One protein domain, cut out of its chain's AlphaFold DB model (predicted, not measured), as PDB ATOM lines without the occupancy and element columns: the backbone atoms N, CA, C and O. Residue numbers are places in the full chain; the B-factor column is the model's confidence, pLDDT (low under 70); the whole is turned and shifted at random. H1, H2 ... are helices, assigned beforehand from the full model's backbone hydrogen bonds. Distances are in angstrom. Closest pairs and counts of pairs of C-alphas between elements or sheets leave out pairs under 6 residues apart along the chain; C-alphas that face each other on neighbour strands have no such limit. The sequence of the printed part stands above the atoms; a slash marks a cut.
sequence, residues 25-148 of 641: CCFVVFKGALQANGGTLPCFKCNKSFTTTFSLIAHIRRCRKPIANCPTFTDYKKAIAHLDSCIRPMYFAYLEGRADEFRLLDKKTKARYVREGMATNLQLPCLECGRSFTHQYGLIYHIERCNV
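AT A GLANCE: This is residues 25 to 148 of the 641 residues of an uncharacterized protein of Angiostrongylus costaricensis (UniProt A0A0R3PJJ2). Two lobes follow each other along an elongated outline, with helix H3 set off by itself on the stretch of chain that joins them. The first lobe holds H1, H2 and the loop of residues 37 to 52; the second is a cluster with H6 as its longest helix, H4 and H7 packing on H6, H5 near them, and the loop of residues 121 to 135. The printed part has 124 residues, with seven named helices in the order H1 to H7 and no named strand; the class is all helix. The whole is only just compact, close to loose, with a radius of gyration of the C-alphas of 16.4 A and spans of 44 by 28 by 25 A.

IN THESE COORDINATES: H1 is residues 25 to 36, 16.5 A long, from C-alpha 25 at (6.060, 62.282, -13.195). H2 is residues 53 to 62, 14.5 A, and H3 residues 76 to 86, 14.6 A. H4 is residues 90 to 94 and H5 residues 99 to 103. H6 is residues 107 to 120, 20.5 A, and H7 residues 136 to 143, ending at C-alpha 143 (-3.315, 35.768, -40.894).

HOW THE PARTS SIT: H1 and H2 touch, closest at the C-alphas of Lys 31 and Thr 53, 5.9 A, at a steep tilt of 60 degrees, opposite ways. H3 is apart from the other six helices. H6 touches H4 with residues 113 to 117 alone; the C-alphas of Tyr 91 and Tyr 113 are the closest of the two helices, 5.1 A apart. H5 and H7 are close but not clearly touching, closest at the C-alphas of Ala 99 and Ile 143, 7.1 A. H6 and H7 touch, closest at the C-alphas of Val 114 and Gln 136, 6.1 A, at a steep tilt of 65 degrees, opposite ways. Residues 41 to 42 pair antiparallel with 49 to 50, and 124 to 125 with 132 to 133. Every O i to N i+4 pair is within hydrogen-bond range in H1, H2, H3, H5, H6 and H7; in H4 it is 0 of 1, with 2 of 2 O i to N i+3 pairs in range.

THE WHOLE: The C-alphas of Thr 74 and Val 148 are farthest apart, 49.4 A. The printed part has no cut. The links H1 to H2, H2 to H3 and H6 to H7 are long. Mean pLDDT of the printed part is 81.9; 26 residues are under 70, among them 25 to 29, 65 to 72 and 83 to 87.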
ATOM      1  N   CYS A  25       6.826  62.472 -11.962       46.50
ATOM      2  CA  CYS A  25       6.060  62.282 -13.195       46.50
ATOM      3  C   CYS A  25       6.400  60.983 -13.943       46.50
ATOM      4  O   CYS A  25       5.486  60.256 -14.325       46.50
ATOM      5  N   CYS A  26       7.677  60.629 -14.132       58.84
ATOM      6  CA  CYS A  26       8.014  59.398 -14.862       58.84
ATOM      7  C   CYS A  26       7.584  58.144 -14.095       58.84
ATOM      8  O   CYS A  26       7.152  57.165 -14.700       58.84
ATOM      9  N   PHE A  27       7.662  58.178 -12.763       69.25
ATOM     10  CA  PHE A  27       7.237  57.058 -11.933       69.25
ATOM     11  C   PHE A  27       5.719  56.845 -12.018       69.25
ATOM     12  O   PHE A  27       5.273  55.711 -12.199       69.25
ATOM     13  N   VAL A  28       4.933  57.927 -11.962       65.88
ATOM     14  CA  VAL A  28       3.469  57.881 -12.111       65.88
ATOM     15  C   VAL A  28       3.068  57.380 -13.502       65.88
ATOM     16  O   VAL A  28       2.226  56.488 -13.603       65.88
ATOM     17  N   VAL A  29       3.721  57.866 -14.563       68.81
ATOM     18  CA  VAL A  29       3.448  57.448 -15.951       68.81
ATOM     19  C   VAL A  29       3.751  55.964 -16.159       68.81
ATOM     20  O   VAL A  29       2.898  55.227 -16.652       68.81
ATOM     21  N   PHE A  30       4.921  55.480 -15.728       75.31
ATOM     22  CA  PHE A  30       5.256  54.061 -15.874       75.31
ATOM     23  C   PHE A  30       4.371  53.160 -15.009       75.31
ATOM     24  O   PHE A  30       4.041  52.056 -15.434       75.31
ATOM     25  N   LYS A  31       3.955  53.613 -13.820       73.88
ATOM     26  CA  LYS A  31       3.006  52.876 -12.974       73.88
ATOM     27  C   LYS A  31       1.631  52.754 -13.644       73.88
ATOM     28  O   LYS A  31       1.081  51.656 -13.669       73.88
ATOM     29  N   GLY A  32       1.117  53.836 -14.234       70.06
ATOM     30  CA  GLY A  32      -0.138  53.816 -14.996       70.06
ATOM     31  C   GLY A  32      -0.060  52.918 -16.235       70.06
ATOM     32  O   GLY A  32      -0.941  52.093 -16.463       70.06
ATOM     33  N   ALA A  33       1.039  52.995 -16.988       65.94
ATOM     34  CA  ALA A  33       1.251  52.163 -18.171       65.94
ATOM     35  C   ALA A  33       1.417  50.663 -17.840       65.94
ATOM     36  O   ALA A  33       0.972  49.818 -18.616       65.94
ATOM     37  N   LEU A  34       2.006  50.322 -16.685       74.00
ATOM     38  CA  LEU A  34       2.079  48.947 -16.172       74.00
ATOM     39  C   LEU A  34       0.689  48.405 -15.835       74.00
ATOM     40  O   LEU A  34       0.372  47.280 -16.207       74.00
ATOM     41  N   GLN A  35      -0.156  49.207 -15.182       69.12
ATOM     42  CA  GLN A  35      -1.539  48.822 -14.881       69.12
ATOM     43  C   GLN A  35      -2.369  48.628 -16.159       69.12
ATOM     44  O   GLN A  35      -3.110  47.654 -16.262       69.12
ATOM     45  N   ALA A  36      -2.193  49.496 -17.159       61.06
ATOM     46  CA  ALA A  36      -2.893  49.395 -18.441       61.06
ATOM     47  C   ALA A  36      -2.465  48.178 -19.290       61.06
ATOM     48  O   ALA A  36      -3.268  47.666 -20.068       61.06
ATOM     49  N   ASN A  37      -1.227  47.692 -19.130       67.12
ATOM     50  CA  ASN A  37      -0.674  46.541 -19.861       67.12
ATOM     51  C   ASN A  37      -0.638  45.245 -19.027       67.12
ATOM     52  O   ASN A  37       0.255  44.412 -19.189       67.12
ATOM     53  N   GLY A  38      -1.589  45.066 -18.105       75.50
ATOM     54  CA  GLY A  38      -1.736  43.808 -17.361       75.50
ATOM     55  C   GLY A  38      -0.553  43.475 -16.445       75.50
ATOM     56  O   GLY A  38      -0.285  42.308 -16.182       75.50
ATOM     57  N   GLY A  39       0.178  44.487 -15.971       83.94
ATOM     58  CA  GLY A  39       1.286  44.327 -15.029       83.94
ATOM     59  C   GLY A  39       2.652  44.078 -15.666       83.94
ATOM     60  O   GLY A  39       3.599  43.802 -14.933       83.94
ATOM     61  N   THR A  40       2.801  44.212 -16.991       78.94
ATOM     62  CA  THR A  40       4.112  44.120 -17.662       78.94
ATOM     63  C   THR A  40       4.349  45.263 -18.647       78.94
ATOM     64  O   THR A  40       3.427  45.734 -19.302       78.94
ATOM     65  N   LEU A  41       5.598  45.720 -18.762       81.50
ATOM     66  CA  LEU A  41       6.023  46.680 -19.784       81.50
ATOM     67  C   LEU A  41       7.381  46.281 -20.379       81.50
ATOM     68  O   LEU A  41       8.316  46.009 -19.616       81.50
ATOM     69  N   PRO A  42       7.538  46.283 -21.716       82.06
ATOM     70  CA  PRO A  42       8.826  46.063 -22.357       82.06
ATOM     71  C   PRO A  42       9.708  47.317 -22.295       82.06
ATOM     72  O   PRO A  42       9.247  48.452 -22.415       82.06
ATOM     73  N   CYS A  43      11.019  47.127 -22.145       82.75
ATOM     74  CA  CYS A  43      11.986  48.198 -22.342       82.75
ATOM     75  C   CYS A  43      12.068  48.559 -23.826       82.75
ATOM     76  O   CYS A  43      12.553  47.763 -24.622       82.75
ATOM     77  N   PHE A  44      11.726  49.795 -24.182       77.81
ATOM     78  CA  PHE A  44      11.760  50.292 -25.565       77.81
ATOM     79  C   PHE A  44      13.144  50.250 -26.246       77.81
ATOM     80  O   PHE A  44      13.232  50.379 -27.459       77.81
ATOM     81  N   LYS A  45      14.238  50.062 -25.493       73.31
ATOM     82  CA  LYS A  45      15.588  49.880 -26.055       73.31
ATOM     83  C   LYS A  45      15.902  48.434 -26.440       73.31
ATOM     84  O   LYS A  45      16.758  48.201 -27.284       73.31
ATOM     85  N   CYS A  46      15.322  47.446 -25.755       76.88
ATOM     86  CA  CYS A  46      15.752  46.048 -25.901       76.88
ATOM     87  C   CYS A  46      14.638  44.999 -25.882       76.88
ATOM     88  O   CYS A  46      14.955  43.815 -25.956       76.88
ATOM     89  N   ASN A  47      13.384  45.426 -25.753       79.00
ATOM     90  CA  ASN A  47      12.170  44.621 -25.636       79.00
ATOM     91  C   ASN A  47      12.125  43.635 -24.458       79.00
ATOM     92  O   ASN A  47      11.227  42.803 -24.387       79.00
ATOM     93  N   LYS A  48      13.038  43.740 -23.482       80.62
ATOM     94  CA  LYS A  48      12.958  42.940 -22.252       80.62
ATOM     95  C   LYS A  48      11.777  43.409 -21.400       80.62
ATOM     96  O   LYS A  48      11.687  44.600 -21.108       80.62
ATOM     97  N   SER A  49      10.897  42.491 -21.008       86.38
ATOM     98  CA  SER A  49       9.706  42.783 -20.200       86.38
ATOM     99  C   SER A  49      10.024  42.894 -18.713       86.38
ATOM    100  O   SER A  49      10.819  42.124 -18.171       86.38
ATOM    101  N   PHE A  50       9.380  43.849 -18.048       92.31
ATOM    102  CA  PHE A  50       9.523  44.115 -16.621       92.31
ATOM    103  C   PHE A  50       8.149  44.195 -15.962       92.31
ATOM    104  O   PHE A  50       7.229  44.797 -16.511       92.31
ATOM    105  N   THR A  51       8.023  43.605 -14.775       90.56
ATOM    106  CA  THR A  51       6.774  43.559 -13.994       90.56
ATOM    107  C   THR A  51       6.674  44.665 -12.945       90.56
ATOM    108  O   THR A  51       5.638  44.840 -12.310       90.56
ATOM    109  N   THR A  52       7.752  45.428 -12.725       89.75
ATOM    110  CA  THR A  52       7.776  46.506 -11.730       89.75
ATOM    111  C   THR A  52       8.353  47.788 -12.309       89.75
ATOM    112  O   THR A  52       9.355  47.771 -13.027       89.75
ATOM    113  N   THR A  53       7.762  48.927 -11.938       85.75
ATOM    114  CA  THR A  53       8.206  50.260 -12.372       85.75
ATOM    115  C   THR A  53       9.682  50.496 -12.046       85.75
ATOM    116  O   THR A  53      10.430  51.026 -12.864       85.75
ATOM    117  N   PHE A  54      10.130  50.042 -10.871       88.19
ATOM    118  CA  PHE A  54      11.510  50.219 -10.427       88.19
ATOM    119  C   PHE A  54      12.510  49.418 -11.274       88.19
ATOM    120  O   PHE A  54      13.533  49.964 -11.685       88.19
ATOM    121  N   SER A  55      12.211  48.150 -11.584       84.62
ATOM    122  CA  SER A  55      13.099  47.318 -12.409       84.62
ATOM    123  C   SER A  55      13.188  47.827 -13.850       84.62
ATOM    124  O   SER A  55      14.286  47.867 -14.407       84.62
ATOM    125  N   LEU A  56      12.074  48.312 -14.408       85.56
ATOM    126  CA  LEU A  56      12.033  48.938 -15.729       85.56
ATOM    127  C   LEU A  56      12.889  50.212 -15.777       85.56
ATOM    128  O   LEU A  56      13.739  50.346 -16.656       85.56
ATOM    129  N   ILE A  57      12.727  51.124 -14.811       81.25
ATOM    130  CA  ILE A  57      13.505  52.375 -14.740       81.25
ATOM    131  C   ILE A  57      14.998  52.080 -14.544       81.25
ATOM    132  O   ILE A  57      15.843  52.641 -15.248       81.25
ATOM    133  N   ALA A  58      15.338  51.173 -13.623       84.06
ATOM    134  CA  ALA A  58      16.723  50.784 -13.365       84.06
ATOM    135  C   ALA A  58      17.372  50.157 -14.608       84.06
ATOM    136  O   ALA A  58      18.536  50.429 -14.917       84.06
ATOM    137  N   HIS A  59      16.608  49.358 -15.355       86.19
ATOM    138  CA  HIS A  59      17.064  48.773 -16.602       86.19
ATOM    139  C   HIS A  59      17.221  49.818 -17.714       86.19
ATOM    140  O   HIS A  59      18.273  49.846 -18.340       86.19
ATOM    141  N   ILE A  60      16.252  50.714 -17.943       78.38
ATOM    142  CA  ILE A  60      16.331  51.758 -18.986       78.38
ATOM    143  C   ILE A  60      17.575  52.642 -18.803       78.38
ATOM    144  O   ILE A  60      18.228  52.992 -19.796       78.38
ATOM    145  N   ARG A  61      17.937  52.947 -17.545       80.62
ATOM    146  CA  ARG A  61      19.153  53.701 -17.187       80.62
ATOM    147  C   ARG A  61      20.448  52.966 -17.546       80.62
ATOM    148  O   ARG A  61      21.431  53.609 -17.893       80.62
ATOM    149  N   ARG A  62      20.462  51.631 -17.473       81.69
ATOM    150  CA  ARG A  62      21.648  50.798 -17.759       81.69
ATOM    151  C   ARG A  62      21.661  50.208 -19.167       81.69
ATOM    152  O   ARG A  62      22.696  49.727 -19.619       81.69
ATOM    153  N   CYS A  63      20.529  50.218 -19.859       77.69
ATOM    154  CA  CYS A  63      20.390  49.617 -21.172       77.69
ATOM    155  C   CYS A  63      21.128  50.467 -22.214       77.69
ATOM    156  O   CYS A  63      20.728  51.597 -22.516       77.69
ATOM    157  N   ARG A  64      22.231  49.906 -22.731       75.62
ATOM    158  CA  ARG A  64      23.128  50.514 -23.725       75.62
ATOM    159  C   ARG A  64      22.727  50.231 -25.176       75.62
ATOM    160  O   ARG A  64      23.453  50.632 -26.077       75.62
ATOM    161  N   LYS A  65      21.600  49.543 -25.422       68.81
ATOM    162  CA  LYS A  65      21.115  49.367 -26.797       68.81
ATOM    163  C   LYS A  65      20.715  50.741 -27.362       68.81
ATOM    164  O   LYS A  65      19.995  51.469 -26.666       68.81
ATOM    165  N   PRO A  66      21.206  51.118 -28.556       51.47
ATOM    166  CA  PRO A  66      20.889  52.406 -29.154       51.47
ATOM    167  C   PRO A  66      19.384  52.482 -29.420       51.47
ATOM    168  O   PRO A  66      18.795  51.563 -29.982       51.47
ATOM    169  N   ILE A  67      18.762  53.577 -28.985       56.16
ATOM    170  CA  ILE A  67      17.436  53.957 -29.477       56.16
ATOM    171  C   ILE A  67      17.687  54.488 -30.881       56.16
ATOM    172  O   ILE A  67      18.567  55.333 -31.048       56.16
ATOM    173  N   ALA A  68      16.959  54.003 -31.881       51.50
ATOM    174  CA  ALA A  68      17.030  54.585 -33.212       51.50
ATOM    175  C   ALA A  68      16.614  56.072 -33.139       51.50
ATOM    176  O   ALA A  68      15.442  56.381 -32.971       51.50
ATOM    177  N   ASN A  69      17.598  56.974 -33.202       53.69
ATOM    178  CA  ASN A  69      17.502  58.403 -33.529       53.69
ATOM    179  C   ASN A  69      16.364  59.234 -32.886       53.69
ATOM    180  O   ASN A  69      15.723  60.023 -33.576       53.69
ATOM    181  N   CYS A  70      16.143  59.143 -31.571       53.69
ATOM    182  CA  CYS A  70      15.295  60.117 -30.864       53.69
ATOM    183  C   CYS A  70      16.149  61.294 -30.342       53.69
ATOM    184  O   CYS A  70      17.101  61.046 -29.592       53.69
ATOM    185  N   PRO A  71      15.849  62.560 -30.691       68.25
ATOM    186  CA  PRO A  71      16.572  63.713 -30.159       68.25
ATOM    187  C   PRO A  71      16.279  63.932 -28.665       68.25
ATOM    188  O   PRO A  71      15.290  63.445 -28.119       68.25
ATOM    189  N   THR A  72      17.149  64.663 -27.971       68.00
ATOM    190  CA  THR A  72      16.922  65.087 -26.583       68.00
ATOM    191  C   THR A  72      15.953  66.268 -26.539       68.00
ATOM    192  O   THR A  72      16.160  67.282 -27.202       68.00
ATOM    193  N   PHE A  73      14.893  66.157 -25.734       75.69
ATOM    194  CA  PHE A  73      13.865  67.194 -25.605       75.69
ATOM    195  C   PHE A  73      14.025  67.968 -24.297       75.69
ATOM    196  O   PHE A  73      14.131  67.374 -23.227       75.69
ATOM    197  N   THR A  74      13.998  69.297 -24.381       74.38
ATOM    198  CA  THR A  74      13.970  70.206 -23.221       74.38
ATOM    199  C   THR A  74      12.552  70.629 -22.824       74.38
ATOM    200  O   THR A  74      12.364  71.236 -21.775       74.38
ATOM    201  N   ASP A  75      11.548  70.291 -23.639       77.88
ATOM    202  CA  ASP A  75      10.136  70.636 -23.450       77.88
ATOM    203  C   ASP A  75       9.279  69.363 -23.494       77.88
ATOM    204  O   ASP A  75       9.347  68.584 -24.451       77.88
ATOM    205  N   TYR A  76       8.455  69.158 -22.462       66.19
ATOM    206  CA  TYR A  76       7.598  67.981 -22.335       66.19
ATOM    207  C   TYR A  76       6.532  67.907 -23.436       66.19
ATOM    208  O   TYR A  76       6.179  66.806 -23.849       66.19
ATOM    209  N   LYS A  77       6.052  69.040 -23.971       73.25
ATOM    210  CA  LYS A  77       5.073  69.032 -25.074       73.25
ATOM    211  C   LYS A  77       5.698  68.514 -26.365       73.25
ATOM    212  O   LYS A  77       5.088  67.711 -27.065       73.25
ATOM    213  N   LYS A  78       6.943  68.916 -26.644       70.94
ATOM    214  CA  LYS A  78       7.724  68.400 -27.780       70.94
ATOM    215  C   LYS A  78       8.073  66.927 -27.593       70.94
ATOM    216  O   LYS A  78       8.015  66.173 -28.557       70.94
ATOM    217  N   ALA A  79       8.372  66.514 -26.360       67.81
ATOM    218  CA  ALA A  79       8.610  65.113 -26.037       67.81
ATOM    219  C   ALA A  79       7.359  64.248 -26.263       67.81
ATOM    220  O   ALA A  79       7.488  63.185 -26.851       67.81
ATOM    221  N   ILE A  80       6.166  64.703 -25.855       67.62
ATOM    222  CA  ILE A  80       4.896  63.981 -26.068       67.62
ATOM    223  C   ILE A  80       4.548  63.909 -27.558       67.62
ATOM    224  O   ILE A  80       4.289  62.823 -28.058       67.62
ATOM    225  N   ALA A  81       4.637  65.021 -28.295       69.25
ATOM    226  CA  ALA A  81       4.386  65.025 -29.741       69.25
ATOM    227  C   ALA A  81       5.366  64.116 -30.513       69.25
ATOM    228  O   ALA A  81       5.000  63.459 -31.490       69.25
ATOM    229  N   HIS A  82       6.621  64.041 -30.062       72.81
ATOM    230  CA  HIS A  82       7.569  63.066 -30.586       72.81
ATOM    231  C   HIS A  82       7.215  61.637 -30.168       72.81
ATOM    232  O   HIS A  82       7.313  60.735 -30.985       72.81
ATOM    233  N   LEU A  83       6.774  61.414 -28.928       67.56
ATOM    234  CA  LEU A  83       6.359  60.097 -28.445       67.56
ATOM    235  C   LEU A  83       5.201  59.537 -29.285       67.56
ATOM    236  O   LEU A  83       5.274  58.394 -29.723       67.56
ATOM    237  N   ASP A  84       4.200  60.368 -29.578       63.06
ATOM    238  CA  ASP A  84       3.037  60.003 -30.397       63.06
ATOM    239  C   ASP A  84       3.414  59.698 -31.857       63.06
ATOM    240  O   ASP A  84       2.731  58.924 -32.521       63.06
ATOM    241  N   SER A  85       4.521  60.260 -32.359       63.38
ATOM    242  CA  SER A  85       5.043  59.965 -33.705       63.38
ATOM    243  C   SER A  85       6.097  58.851 -33.735       63.38
ATOM    244  O   SER A  85       6.293  58.218 -34.773       63.38
ATOM    245  N   CYS A  86       6.766  58.568 -32.614       67.44
ATOM    246  CA  CYS A  86       7.779  57.517 -32.504       67.44
ATOM    247  C   CYS A  86       7.222  56.164 -32.066       67.44
ATOM    248  O   CYS A  86       7.824  55.135 -32.384       67.44
ATOM    249  N   ILE A  87       6.098  56.131 -31.344       68.12
ATOM    250  CA  ILE A  87       5.433  54.880 -30.981       68.12
ATOM    251  C   ILE A  87       4.677  54.372 -32.208       68.12
ATOM    252  O   ILE A  87       3.588  54.834 -32.539       68.12
ATOM    253  N   ARG A  88       5.263  53.390 -32.896       74.69
ATOM    254  CA  ARG A  88       4.556  52.655 -33.948       74.69
ATOM    255  C   ARG A  88       3.445  51.803 -33.323       74.69
ATOM    256  O   ARG A  88       3.683  51.205 -32.269       74.69
ATOM    257  N   PRO A  89       2.269  51.684 -33.969       87.56
ATOM    258  CA  PRO A  89       1.235  50.753 -33.531       87.56
ATOM    259  C   PRO A  89       1.790  49.342 -33.326       87.56
ATOM    260  O   PRO A  89       2.601  48.862 -34.122       87.56
ATOM    261  N   MET A  90       1.320  48.656 -32.281       87.19
ATOM    262  CA  MET A  90       1.850  47.348 -31.867       87.19
ATOM    263  C   MET A  90       1.779  46.282 -32.962       87.19
ATOM    264  O   MET A  90       2.607  45.378 -32.977       87.19
ATOM    265  N   TYR A  91       0.847  46.408 -33.910       92.25
ATOM    266  CA  TYR A  91       0.778  45.542 -35.087       92.25
ATOM    267  C   TYR A  91       2.114  45.461 -35.844       92.25
ATOM    268  O   TYR A  91       2.559  44.376 -36.205       92.25
ATOM    269  N   PHE A  92       2.803  46.594 -36.016       91.62
ATOM    270  CA  PHE A  92       4.064  46.654 -36.758       91.62
ATOM    271  C   PHE A  92       5.227  45.953 -36.040       91.62
ATOM    272  O   PHE A  92       6.231  45.664 -36.679       91.62
ATOM    273  N   ALA A  93       5.101  45.645 -34.744       88.75
ATOM    274  CA  ALA A  93       6.108  44.883 -34.002       88.75
ATOM    275  C   ALA A  93       6.116  43.378 -34.348       88.75
ATOM    276  O   ALA A  93       7.032  42.664 -33.930       88.75
ATOM    277  N   TYR A  94       5.099  42.910 -35.080       92.69
ATOM    278  CA  TYR A  94       4.974  41.532 -35.561       92.69
ATOM    279  C   TYR A  94       5.318  41.374 -37.049       92.69
ATOM    280  O   TYR A  94       5.262  40.260 -37.569       92.69
ATOM    281  N   LEU A  95       5.669  42.467 -37.738       85.00
ATOM    282  CA  LEU A  95       6.287  42.364 -39.060       85.00
ATOM    283  C   LEU A  95       7.634  41.640 -38.937       85.00
ATOM    284  O   LEU A  95       8.239  41.667 -37.870       85.00
ATOM    285  N   GLU A  96       8.086  41.019 -40.031       83.00
ATOM    286  CA  GLU A  96       9.295  40.171 -40.097       83.00
ATOM    287  C   GLU A  96       9.088  38.731 -39.580       83.00
ATOM    288  O   GLU A  96       9.930  38.178 -38.880       83.00
ATOM    289  N   GLY A  97       7.965  38.096 -39.946       80.06
ATOM    290  CA  GLY A  97       7.778  36.648 -39.767       80.06
ATOM    291  C   GLY A  97       7.386  36.209 -38.354       80.06
ATOM    292  O   GLY A  97       7.519  35.041 -38.008       80.06
ATOM    293  N   ARG A  98       6.876  37.123 -37.517       90.94
ATOM    294  CA  ARG A  98       6.379  36.815 -36.159       90.94
ATOM    295  C   ARG A  98       4.866  36.599 -36.123       90.94
ATOM    296  O   ARG A  98       4.197  36.924 -35.139       90.94
ATOM    297  N   ALA A  99       4.307  36.071 -37.207       92.06
ATOM    298  CA  ALA A  99       2.875  35.841 -37.319       92.06
ATOM    299  C   ALA A  99       2.378  34.781 -36.326       92.06
ATOM    300  O   ALA A  99       1.292  34.948 -35.777       92.06
ATOM    301  N   ASP A 100       3.182  33.762 -36.006       91.81
ATOM    302  CA  ASP A 100       2.846  32.756 -34.988       91.81
ATOM    303  C   ASP A 100       2.603  33.377 -33.613       91.81
ATOM    304  O   ASP A 100       1.608  33.089 -32.947       91.81
ATOM    305  N   GLU A 101       3.456  34.316 -33.207       92.88
ATOM    306  CA  GLU A 101       3.280  35.035 -31.947       92.88
ATOM    307  C   GLU A 101       2.016  35.901 -31.957       92.88
ATOM    308  O   GLU A 101       1.331  36.026 -30.940       92.88
ATOM    309  N   PHE A 102       1.677  36.477 -33.112       95.06
ATOM    310  CA  PHE A 102       0.429  37.210 -33.284       95.06
ATOM    311  C   PHE A 102      -0.794  36.276 -33.231       95.06
ATOM    312  O   PHE A 102      -1.828  36.649 -32.670       95.06
ATOM    313  N   ARG A 103      -0.689  35.048 -33.762       94.75
ATOM    314  CA  ARG A 103      -1.752  34.027 -33.717       94.75
ATOM    315  C   ARG A 103      -2.068  33.588 -32.284       94.75
ATOM    316  O   ARG A 103      -3.242  33.343 -32.002       94.75
ATOM    317  N   LEU A 104      -1.074  33.573 -31.392       93.88
ATOM    318  CA  LEU A 104      -1.223  33.213 -29.974       93.88
ATOM    319  C   LEU A 104      -1.944  34.271 -29.116       93.88
ATOM    320  O   LEU A 104      -2.345  33.972 -27.992       93.88
ATOM    321  N   LEU A 105      -2.118  35.500 -29.611       90.00
ATOM    322  CA  LEU A 105      -2.848  36.544 -28.885       90.00
ATOM    323  C   LEU A 105      -4.341  36.209 -28.761       90.00
ATOM    324  O   LEU A 105      -4.934  35.568 -29.627       90.00
ATOM    325  N   ASP A 106      -5.000  36.723 -27.724       90.94
ATOM    326  CA  ASP A 106      -6.453  36.626 -27.626       90.94
ATOM    327  C   ASP A 106      -7.151  37.492 -28.696       90.94
ATOM    328  O   ASP A 106      -6.631  38.514 -29.164       90.94
ATOM    329  N   LYS A 107      -8.378  37.108 -29.066       89.44
ATOM    330  CA  LYS A 107      -9.161  37.765 -30.128       89.44
ATOM    331  C   LYS A 107      -9.337  39.273 -29.901       89.44
ATOM    332  O   LYS A 107      -9.351  40.038 -30.867       89.44
ATOM    333  N   LYS A 108      -9.463  39.718 -28.644       88.94
ATOM    334  CA  LYS A 108      -9.663  41.132 -28.299       88.94
ATOM    335  C   LYS A 108      -8.370  41.925 -28.497       88.94
ATOM    336  O   LYS A 108      -8.419  43.029 -29.041       88.94
ATOM    337  N   THR A 109      -7.223  41.356 -28.134       84.75
ATOM    338  CA  THR A 109      -5.907  41.979 -28.333       84.75
ATOM    339  C   THR A 109      -5.514  42.039 -29.810       84.75
ATOM    340  O   THR A 109      -5.132  43.120 -30.268       84.75
ATOM    341  N   LYS A 110      -5.710  40.958 -30.588       94.31
ATOM    342  CA  LYS A 110      -5.505  40.976 -32.055       94.31
ATOM    343  C   LYS A 110      -6.313  42.097 -32.709       94.31
ATOM    344  O   LYS A 110      -5.791  42.895 -33.487       94.31
ATOM    345  N   ALA A 111      -7.592  42.186 -32.339       91.62
ATOM    346  CA  ALA A 111      -8.505  43.189 -32.862       91.62
ATOM    347  C   ALA A 111      -8.084  44.625 -32.512       91.62
ATOM    348  O   ALA A 111      -8.227  45.520 -33.344       91.62
ATOM    349  N   ARG A 112      -7.561  44.860 -31.305       93.19
ATOM    350  CA  ARG A 112      -7.050  46.177 -30.913       93.19
ATOM    351  C   ARG A 112      -5.836  46.575 -31.752       93.19
ATOM    352  O   ARG A 112      -5.847  47.654 -32.334       93.19
ATOM    353  N   TYR A 113      -4.833  45.704 -31.863       95.12
ATOM    354  CA  TYR A 113      -3.589  46.024 -32.572       95.12
ATOM    355  C   TYR A 113      -3.807  46.284 -34.061       95.12
ATOM    356  O   TYR A 113      -3.265  47.250 -34.591       95.12
ATOM    357  N   VAL A 114      -4.650  45.487 -34.725       95.06
ATOM    358  CA  VAL A 114      -4.990  45.715 -36.139       95.06
ATOM    359  C   VAL A 114      -5.731  47.036 -36.326       95.06
ATOM    360  O   VAL A 114      -5.422  47.778 -37.252       95.06
ATOM    361  N   ARG A 115      -6.668  47.371 -35.431       94.75
ATOM    362  CA  ARG A 115      -7.403  48.639 -35.496       94.75
ATOM    363  C   ARG A 115      -6.480  49.846 -35.340       94.75
ATOM    364  O   ARG A 115      -6.598  50.796 -36.103       94.75
ATOM    365  N   GLU A 116      -5.569  49.797 -34.370       90.44
ATOM    366  CA  GLU A 116      -4.571  50.850 -34.151       90.44
ATOM    367  C   GLU A 116      -3.638  50.990 -35.361       90.44
ATOM    368  O   GLU A 116      -3.395  52.102 -35.817       90.44
ATOM    369  N   GLY A 117      -3.181  49.873 -35.939       92.44
ATOM    370  CA  GLY A 117      -2.377  49.893 -37.163       92.44
ATOM    371  C   GLY A 117      -3.124  50.490 -38.359       92.44
ATOM    372  O   GLY A 117      -2.548  51.292 -39.090       92.44
ATOM    373  N   MET A 118      -4.409  50.151 -38.529       92.25
ATOM    374  CA  MET A 118      -5.242  50.653 -39.629       92.25
ATOM    375  C   MET A 118      -5.611  52.132 -39.483       92.25
ATOM    376  O   MET A 118      -5.813  52.826 -40.475       92.25
ATOM    377  N   ALA A 119      -5.685  52.637 -38.250       88.00
ATOM    378  CA  ALA A 119      -5.892  54.058 -37.997       88.00
ATOM    379  C   ALA A 119      -4.683  54.903 -38.439       88.00
ATOM    380  O   ALA A 119      -4.858  56.049 -38.847       88.00
ATOM    381  N   THR A 120      -3.469  54.344 -38.373       86.69
ATOM    382  CA  THR A 120      -2.246  55.007 -38.851       86.69
ATOM    383  C   THR A 120      -2.030  54.804 -40.351       86.69
ATOM    384  O   THR A 120      -1.654  55.748 -41.040       86.69
ATOM    385  N   ASN A 121      -2.314  53.604 -40.870       87.25
ATOM    386  CA  ASN A 121      -2.162  53.260 -42.283       87.25
ATOM    387  C   ASN A 121      -3.472  52.682 -42.834       87.25
ATOM    388  O   ASN A 121      -3.907  51.631 -42.379       87.25
ATOM    389  N   LEU A 122      -4.046  53.284 -43.885       86.50
ATOM    390  CA  LEU A 122      -5.308  52.830 -44.510       86.50
ATOM    391  C   LEU A 122      -5.293  51.364 -44.992       86.50
ATOM    392  O   LEU A 122      -6.346  50.774 -45.224       86.50
ATOM    393  N   GLN A 123      -4.104  50.781 -45.141       93.19
ATOM    394  CA  GLN A 123      -3.892  49.379 -45.464       93.19
ATOM    395  C   GLN A 123      -2.759  48.798 -44.615       93.19
ATOM    396  O   GLN A 123      -1.744  49.458 -44.369       93.19
ATOM    397  N   LEU A 124      -2.922  47.546 -44.195       95.94
ATOM    398  CA  LEU A 124      -1.907  46.791 -43.467       95.94
ATOM    399  C   LEU A 124      -1.536  45.516 -44.235       95.94
ATOM    400  O   LEU A 124      -2.436  44.821 -44.714       95.94
ATOM    401  N   PRO A 125      -0.241  45.174 -44.341       96.06
ATOM    402  CA  PRO A 125       0.192  43.926 -44.954       96.06
ATOM    403  C   PRO A 125      -0.003  42.746 -43.998       96.06
ATOM    404  O   PRO A 125       0.195  42.884 -42.789       96.06
ATOM    405  N   CYS A 126      -0.350  41.577 -44.535       96.25
ATOM    406  CA  CYS A 126      -0.295  40.301 -43.831       96.25
ATOM    407  C   CYS A 126       1.121  40.056 -43.307       96.25
ATOM    408  O   CYS A 126       2.095  40.258 -44.032       96.25
ATOM    409  N   LEU A 127       1.214  39.589 -42.061       94.88
ATOM    410  CA  LEU A 127       2.484  39.341 -41.372       94.88
ATOM    411  C   LEU A 127       3.324  38.219 -42.017       94.88
ATOM    412  O   LEU A 127       4.520  38.157 -41.756       94.88
ATOM    413  N   GLU A 128       2.702  37.376 -42.853       92.12
ATOM    414  CA  GLU A 128       3.338  36.252 -43.561       92.12
ATOM    415  C   GLU A 128       3.565  36.554 -45.046       92.12
ATOM    416  O   GLU A 128       4.689  36.710 -45.507       92.12
ATOM    417  N   CYS A 129       2.482  36.659 -45.826       92.94
ATOM    418  CA  CYS A 129       2.564  36.749 -47.285       92.94
ATOM    419  C   CYS A 129       2.697  38.185 -47.815       92.94
ATOM    420  O   CYS A 129       2.737  38.391 -49.026       92.94
ATOM    421  N   GLY A 130       2.664  39.191 -46.935       93.38
ATOM    422  CA  GLY A 130       2.768  40.605 -47.307       93.38
ATOM    423  C   GLY A 130       1.567  41.190 -48.064       93.38
ATOM    424  O   GLY A 130       1.557  42.393 -48.327       93.38
ATOM    425  N   ARG A 131       0.532  40.399 -48.400       93.56
ATOM    426  CA  ARG A 131      -0.686  40.902 -49.068       93.56
ATOM    427  C   ARG A 131      -1.333  42.008 -48.240       93.56
ATOM    428  O   ARG A 131      -1.473  41.861 -47.031       93.56
ATOM    429  N   SER A 132      -1.727  43.102 -48.883       94.06
ATOM    430  CA  SER A 132      -2.308  44.262 -48.203       94.06
ATOM    431  C   SER A 132      -3.814  44.116 -48.024       94.06
ATOM    432  O   SER A 132      -4.517  43.686 -48.932       94.06
ATOM    433  N   PHE A 133      -4.303  44.501 -46.849       95.56
ATOM    434  CA  PHE A 133      -5.713  44.463 -46.484       95.56
ATOM    435  C   PHE A 133      -6.147  45.829 -45.965       95.56
ATOM    436  O   PHE A 133      -5.459  46.448 -45.153       95.56
ATOM    437  N   THR A 134      -7.325  46.268 -46.392       93.50
ATOM    438  CA  THR A 134      -7.963  47.520 -45.955       93.50
ATOM    439  C   THR A 134      -8.969  47.304 -44.823       93.50
ATOM    440  O   THR A 134      -9.496  48.262 -44.266       93.50
ATOM    441  N   HIS A 135      -9.245  46.045 -44.463       88.19
ATOM    442  CA  HIS A 135     -10.277  45.693 -43.495       88.19
ATOM    443  C   HIS A 135      -9.763  44.781 -42.381       88.19
ATOM    444  O   HIS A 135      -9.164  43.731 -42.624       88.19
ATOM    445  N   GLN A 136     -10.060  45.174 -41.141       91.44
ATOM    446  CA  GLN A 136      -9.561  44.530 -39.929       91.44
ATOM    447  C   GLN A 136      -9.904  43.036 -39.868       91.44
ATOM    448  O   GLN A 136      -9.039  42.219 -39.556       91.44
ATOM    449  N   TYR A 137     -11.158  42.671 -40.149       90.50
ATOM    450  CA  TYR A 137     -11.594  41.278 -40.037       90.50
ATOM    451  C   TYR A 137     -10.986  40.397 -41.129       90.50
ATOM    452  O   TYR A 137     -10.577  39.279 -40.832       90.50
ATOM    453  N   GLY A 138     -10.868  40.921 -42.355       90.06
ATOM    454  CA  GLY A 138     -10.254  40.198 -43.471       90.06
ATOM    455  C   GLY A 138      -8.776  39.912 -43.213       90.06
ATOM    456  O   GLY A 138      -8.322  38.791 -43.413       90.06
ATOM    457  N   LEU A 139      -8.053  40.893 -42.665       95.00
ATOM    458  CA  LEU A 139      -6.651  40.728 -42.295       95.00
ATOM    459  C   LEU A 139      -6.455  39.681 -41.192       95.00
ATOM    460  O   LEU A 139      -5.616  38.798 -41.336       95.00
ATOM    461  N   ILE A 140      -7.233  39.752 -40.105       94.69
ATOM    462  CA  ILE A 140      -7.136  38.784 -38.998       94.69
ATOM    463  C   ILE A 140      -7.466  37.374 -39.496       94.69
ATOM    464  O   ILE A 140      -6.701  36.446 -39.248       94.69
ATOM    465  N   TYR A 141      -8.568  37.233 -40.237       94.69
ATOM    466  CA  TYR A 141      -8.999  35.960 -40.812       94.69
ATOM    467  C   TYR A 141      -7.929  35.352 -41.722       94.69
ATOM    468  O   TYR A 141      -7.679  34.146 -41.672       94.69
ATOM    469  N   HIS A 142      -7.298  36.190 -42.546       94.50
ATOM    470  CA  HIS A 142      -6.244  35.759 -43.443       94.50
ATOM    471  C   HIS A 142      -4.979  35.352 -42.682       94.50
ATOM    472  O   HIS A 142      -4.463  34.279 -42.955       94.50
ATOM    473  N   ILE A 143      -4.502  36.128 -41.700       93.69
ATOM    474  CA  ILE A 143      -3.315  35.768 -40.894       93.69
ATOM    475  C   ILE A 143      -3.507  34.418 -40.177       93.69
ATOM    476  O   ILE A 143      -2.563  33.640 -40.058       93.69
ATOM    477  N   GLU A 144      -4.728  34.109 -39.735       92.75
ATOM    478  CA  GLU A 144      -5.046  32.830 -39.080       92.75
ATOM    479  C   GLU A 144      -4.983  31.613 -40.016       92.75
ATOM    480  O   GLU A 144      -4.871  30.497 -39.524       92.75
ATOM    481  N   ARG A 145      -5.032  31.809 -41.340       90.19
ATOM    482  CA  ARG A 145      -5.042  30.726 -42.344       90.19
ATOM    483  C   ARG A 145      -3.870  30.767 -43.318       90.19
ATOM    484  O   ARG A 145      -3.598  29.795 -44.008       90.19
ATOM    485  N   CYS A 146      -3.204  31.907 -43.427       92.12
ATOM    486  CA  CYS A 146      -2.105  32.103 -44.351       92.12
ATOM    487  C   CYS A 146      -0.928  31.233 -43.916       92.12
ATOM    488  O   CYS A 146      -0.415  31.429 -42.816       92.12
ATOM    489  N   ASN A 147      -0.493  30.336 -44.804       83.19
ATOM    490  CA  ASN A 147       0.678  29.478 -44.622       83.19
ATOM    491  C   ASN A 147       0.592  28.522 -43.413       83.19
ATOM    492  O   ASN A 147       1.610  28.191 -42.815       83.19
ATOM    493  N   VAL A 148      -0.624  28.111 -43.038       80.12
ATOM    494  CA  VAL A 148      -0.860  27.047 -42.052       80.12
ATOM    495  C   VAL A 148      -1.089  25.752 -42.833       80.12
ATOM    496  O   VAL A 148      -2.008  25.712 -43.647       80.12
TER     497      VAL A 148